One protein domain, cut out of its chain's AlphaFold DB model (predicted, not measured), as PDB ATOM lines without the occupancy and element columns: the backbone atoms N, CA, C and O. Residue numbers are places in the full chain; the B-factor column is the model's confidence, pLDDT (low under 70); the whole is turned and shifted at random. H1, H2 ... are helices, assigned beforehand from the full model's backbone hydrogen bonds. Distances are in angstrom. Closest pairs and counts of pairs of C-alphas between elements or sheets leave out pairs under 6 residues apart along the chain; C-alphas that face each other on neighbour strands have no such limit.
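AT A GLANCE: This is residues 2 to 41 of the 167 residues of the protein "Helix-turn-helix" of Roseburia sp. CAG:18 (UniProt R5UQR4). This model has little regular structure: helix H2, the tiny helix H1 set off to the side of H2 near its first residues and apart from it, and a long tail, residues 27 to 41, that folds back past H2 and runs on beyond its beginning. The printed part has 40 residues with two named helices, H1 then H2, and no named strand; its class is all helix, with 15 residues in named elements. The whole is flat and loose, with a radius of gyration of the C-alphas of 12.3 A and spans of 32 by 32 by 10 A.

HOW THE PARTS SIT: H2, residues 16 to 26, and H1, residues 8 to 11, are apart, with no C-alpha of the one within 8 A of the other. A tight link of 4 residues joins them. In H2 every O i to N i+4 pair is within hydrogen-bond range; H1 is too short for such a pair, and its one O i to N i+3 pair is within range.

IN THESE COORDINATES: H2 measures 15.3 A, from C-alpha 16 at (46.548, 81.630, 102.117) to C-alpha 26 at (53.927, 93.724, 108.015). H1 begins at C-alpha 8, (39.451, 92.513, 94.115), and measures 5.0 A.

THE WHOLE: The C-alphas of Gln 4 and Asp 41, the two farthest apart, are 33.3 A apart. The printed part has no cut. Its mean pLDDT is 80.0, and residues 37 to 41 are under 70.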
ATOM      1  N   GLN A   2      37.406  99.847 101.243       84.12
ATOM      2  CA  GLN A   2      37.926  99.013 100.134       84.12
ATOM      3  C   GLN A   2      36.834  98.177  99.444       84.12
ATOM      4  O   GLN A   2      36.822  98.054  98.222       84.12
ATOM      5  N   PHE A   3      35.865  97.702 100.231       72.75
ATOM      6  CA  PHE A   3      34.709  96.935  99.764       72.75
ATOM      7  C   PHE A   3      33.821  97.717  98.781       72.75
ATOM      8  O   PHE A   3      33.389  97.188  97.766       72.75
ATOM      9  N   GLN A   4      33.593  99.006  99.051       82.88
ATOM     10  CA  GLN A   4      32.766  99.881  98.213       82.88
ATOM     11  C   GLN A   4      33.409 100.177  96.848       82.88
ATOM     12  O   GLN A   4      32.706 100.462  95.885       82.88
ATOM     13  N   ASN A   5      34.739 100.104  96.762       88.00
ATOM     14  CA  ASN A   5      35.495 100.506  95.578       88.00
ATOM     15  C   ASN A   5      35.775  99.357  94.607       88.00
ATOM     16  O   ASN A   5      36.566  99.531  93.684       88.00
ATOM     17  N   GLY A   6      35.188  98.178  94.808       77.31
ATOM     18  CA  GLY A   6      35.446  97.081  93.883       77.31
ATOM     19  C   GLY A   6      36.797  96.391  94.100       77.31
ATOM     20  O   GLY A   6      37.219  95.665  93.208       77.31
ATOM     21  N   ASN A   7      37.510  96.631  95.215       82.50
ATOM     22  CA  ASN A   7      38.883  96.138  95.370       82.50
ATOM     23  C   ASN A   7      38.906  94.593  95.336       82.50
ATOM     24  O   ASN A   7      38.402  93.974  96.281       82.50
ATOM     25  N   PRO A   8      39.505  93.962  94.302       75.56
ATOM     26  CA  PRO A   8      39.451  92.513  94.115       75.56
ATOM     27  C   PRO A   8      40.004  91.737  95.309       75.56
ATOM     28  O   PRO A   8      39.428  90.732  95.705       75.56
ATOM     29  N   THR A   9      41.037  92.265  95.962       79.19
ATOM     30  CA  THR A   9      41.650  91.686  97.163       79.19
ATOM     31  C   THR A   9      40.666  91.527  98.328       79.19
ATOM     32  O   THR A   9      40.792  90.610  99.135       79.19
ATOM     33  N   TYR A  10      39.682  92.423  98.433       75.19
ATOM     34  CA  TYR A  10      38.689  92.426  99.512       75.19
ATOM     35  C   TYR A  10      37.348  91.824  99.083       75.19
ATOM     36  O   TYR A  10      36.601  91.354  99.936       75.19
ATOM     37  N   ILE A  11      37.041  91.839  97.783       79.06
ATOM     38  CA  ILE A  11      35.790  91.304  97.233       79.06
ATOM     39  C   ILE A  11      35.907  89.814  96.893       79.06
ATOM     40  O   ILE A  11      34.990  89.061  97.200       79.06
ATOM     41  N   ALA A  12      37.016  89.383  96.287       78.38
ATOM     42  CA  ALA A  12      37.285  87.978  95.967       78.38
ATOM     43  C   ALA A  12      38.046  87.243  97.089       78.38
ATOM     44  O   ALA A  12      38.039  86.016  97.137       78.38
ATOM     45  N   GLY A  13      38.654  87.993  98.015       74.69
ATOM     46  CA  GLY A  13      39.480  87.463  99.098       74.69
ATOM     47  C   GLY A  13      40.947  87.274  98.702       74.69
ATOM     48  O   GLY A  13      41.325  87.462  97.548       74.69
ATOM     49  N   LYS A  14      41.775  86.922  99.692       81.12
ATOM     50  CA  LYS A  14      43.187  86.547  99.526       81.12
ATOM     51  C   LYS A  14      43.333  85.038  99.663       81.12
ATOM     52  O   LYS A  14      42.699  84.430 100.529       81.12
ATOM     53  N   THR A  15      44.203  84.444  98.864       78.50
ATOM     54  CA  THR A  15      44.703  83.088  99.091       78.50
ATOM     55  C   THR A  15      45.518  83.028 100.388       78.50
ATOM     56  O   THR A  15      45.998  84.043 100.904       78.50
ATOM     57  N   GLY A  16      45.704  81.821 100.933       77.81
ATOM     58  CA  GLY A  16      46.548  81.630 102.117       77.81
ATOM     59  C   GLY A  16      47.983  82.122 101.897       77.81
ATOM     60  O   GLY A  16      48.557  82.744 102.787       77.81
ATOM     61  N   CYS A  17      48.533  81.917 100.697       83.06
ATOM     62  CA  CYS A  17      49.876  82.369 100.340       83.06
ATOM     63  C   CYS A  17      49.986  83.901 100.336       83.06
ATOM     64  O   CYS A  17      50.919  84.456 100.916       83.06
ATOM     65  N   GLU A  18      49.001  84.595  99.754       85.19
ATOM     66  CA  GLU A  18      48.938  86.062  99.753       85.19
ATOM     67  C   GLU A  18      48.827  86.634 101.170       85.19
ATOM     68  O   GLU A  18      49.502  87.611 101.494       85.19
ATOM     69  N   LEU A  19      48.024  86.004 102.033       85.75
ATOM     70  CA  LEU A  19      47.884  86.424 103.427       85.75
ATOM     71  C   LEU A  19      49.200  86.258 104.202       85.75
ATOM     72  O   LEU A  19      49.598  87.148 104.948       85.75
ATOM     73  N   VAL A  20      49.906  85.139 104.013       85.94
ATOM     74  CA  VAL A  20      51.204  84.893 104.663       85.94
ATOM     75  C   VAL A  20      52.258  85.899 104.200       85.94
ATOM     76  O   VAL A  20      52.991  86.437 105.030       85.94
ATOM     77  N   LYS A  21      52.322  86.193 102.896       88.00
ATOM     78  CA  LYS A  21      53.243  87.200 102.342       88.00
ATOM     79  C   LYS A  21      52.992  88.588 102.937       88.00
ATOM     80  O   LYS A  21      53.952  89.280 103.268       88.00
ATOM     81  N   GLU A  22      51.731  88.969 103.118       88.44
ATOM     82  CA  GLU A  22      51.360  90.233 103.760       88.44
ATOM     83  C   GLU A  22      51.767  90.271 105.237       88.44
ATOM     84  O   GLU A  22      52.419  91.218 105.659       88.44
ATOM     85  N   VAL A  23      51.485  89.213 106.006       89.38
ATOM     86  CA  VAL A  23      51.882  89.132 107.424       89.38
ATOM     87  C   VAL A  23      53.402  89.225 107.594       89.38
ATOM     88  O   VAL A  23      53.884  89.869 108.522       89.38
ATOM     89  N   ILE A  24      54.174  88.596 106.704       89.88
ATOM     90  CA  ILE A  24      55.644  88.649 106.723       89.88
ATOM     91  C   ILE A  24      56.148  90.058 106.409       89.88
ATOM     92  O   ILE A  24      57.058  90.539 107.089       89.88
ATOM     93  N   ALA A  25      55.543  90.725 105.423       88.44
ATOM     94  CA  ALA A  25      55.862  92.107 105.088       88.44
ATOM     95  C   ALA A  25      55.538  93.061 106.252       88.44
ATOM     96  O   ALA A  25      56.390  93.861 106.639       88.44
ATOM     97  N   ASP A  26      54.359  92.924 106.862       90.88
ATOM     98  CA  ASP A  26      53.927  93.724 108.015       90.88
ATOM     99  C   ASP A  26      54.809  93.491 109.249       90.88
ATOM    100  O   ASP A  26      55.064  94.409 110.029       90.88
ATOM    101  N   ALA A  27      55.331  92.273 109.416       91.12
ATOM    102  CA  ALA A  27      56.282  91.937 110.470       91.12
ATOM    103  C   ALA A  27      57.719  92.436 110.197       91.12
ATOM    104  O   ALA A  27      58.612  92.189 111.009       91.12
ATOM    105  N   GLY A  28      57.968  93.116 109.068       91.50
ATOM    106  CA  GLY A  28      59.286  93.634 108.686       91.50
ATOM    107  C   GLY A  28      60.306  92.547 108.335       91.50
ATOM    108  O   GLY A  28      61.512  92.801 108.346       91.50
ATOM    109  N   MET A  29      59.840  91.329 108.059       91.88
ATOM    110  CA  MET A  29      60.686  90.203 107.678       91.88
ATOM    111  C   MET A  29      60.998  90.238 106.178       91.88
ATOM    112  O   MET A  29      60.296  90.861 105.381       91.88
ATOM    113  N   SER A  30      62.081  89.567 105.777       88.25
ATOM    114  CA  SER A  30      62.443  89.473 104.363       88.25
ATOM    115  C   SER A  30      61.331  88.785 103.556       88.25
ATOM    116  O   SER A  30      60.785  87.783 104.025       88.25
ATOM    117  N   PRO A  31      61.008  89.279 102.346       83.94
ATOM    118  CA  PRO A  31      59.981  88.676 101.504       83.94
ATOM    119  C   PRO A  31      60.271  87.201 101.219       83.94
ATOM    120  O   PRO A  31      61.410  86.830 100.927       83.94
ATOM    121  N   LEU A  32      59.232  86.364 101.259       82.75
ATOM    122  CA  LEU A  32      59.336  84.980 100.800       82.75
ATOM    123  C   LEU A  32      59.653  84.961  99.299       82.75
ATOM    124  O   LEU A  32      58.949  85.588  98.510       82.75
ATOM    125  N   SER A  33      60.691  84.219  98.914       78.44
ATOM    126  CA  SER A  33      61.119  84.060  97.519       78.44
ATOM    127  C   SER A  33      60.609  82.775  96.857       78.44
ATOM    128  O   SER A  33      60.966  82.503  95.715       78.44
ATOM    129  N   TYR A  34      59.849  81.951  97.578       77.00
ATOM    130  CA  TYR A  34      59.275  80.718  97.042       77.00
ATOM    131  C   TYR A  34      58.040  81.042  96.193       77.00
ATOM    132  O   TYR A  34      57.287  81.965  96.523       77.00
ATOM    133  N   GLU A  35      57.843  80.297  95.104       76.56
ATOM    134  CA  GLU A  35      56.611  80.398  94.318       76.56
ATOM    135  C   GLU A  35      55.402  79.971  95.153       76.56
ATOM    136  O   GLU A  35      55.523  79.182  96.096       76.56
ATOM    137  N   ASP A  36      54.230  80.512  94.819       74.75
ATOM    138  CA  ASP A  36      52.993  80.124  95.485       74.75
ATOM    139  C   ASP A  36      52.647  78.681  95.113       74.75
ATOM    140  O   ASP A  36      52.053  78.413  94.072       74.75
ATOM    141  N   GLU A  37      52.989  77.739  95.991       66.62
ATOM    142  CA  GLU A  37      52.483  76.372  95.910       66.62
ATOM    143  C   GLU A  37      51.028  76.349  96.373       66.62
ATOM    144  O   GLU A  37      50.687  76.064  97.524       66.62
ATOM    145  N   MET A  38      50.133  76.663  95.447       61.78
ATOM    146  CA  MET A  38      48.739  76.310  95.618       61.78
ATOM    147  C   MET A  38      48.604  74.812  95.335       61.78
ATOM    148  O   MET A  38      48.627  74.396  94.179       61.78
ATOM    149  N   TYR A  39      48.433  73.996  96.380       58.66
ATOM    150  CA  TYR A  39      47.950  72.614  96.254       58.66
ATOM    151  C   TYR A  39      46.486  72.635  95.771       58.66
ATOM    152  O   TYR A  39      45.560  72.345  96.528       58.66
ATOM    153  N   LEU A  40      46.269  73.083  94.534       55.66
ATOM    154  CA  LEU A  40      44.968  73.117  93.868       55.66
ATOM    155  C   LEU A  40      44.562  71.699  93.461       55.66
ATOM    156  O   LEU A  40      43.434  71.285  93.732       55.66
ATOM    157  N   ASP A  41      45.516  70.928  92.937       59.31
ATOM    158  CA  ASP A  41      45.279  69.555  92.508       59.31
ATOM    159  C   ASP A  41      45.519  68.598  93.671       59.31
ATOM    160  O   ASP A  41      46.642  68.260  94.059       59.31
TER     161      ASP A  41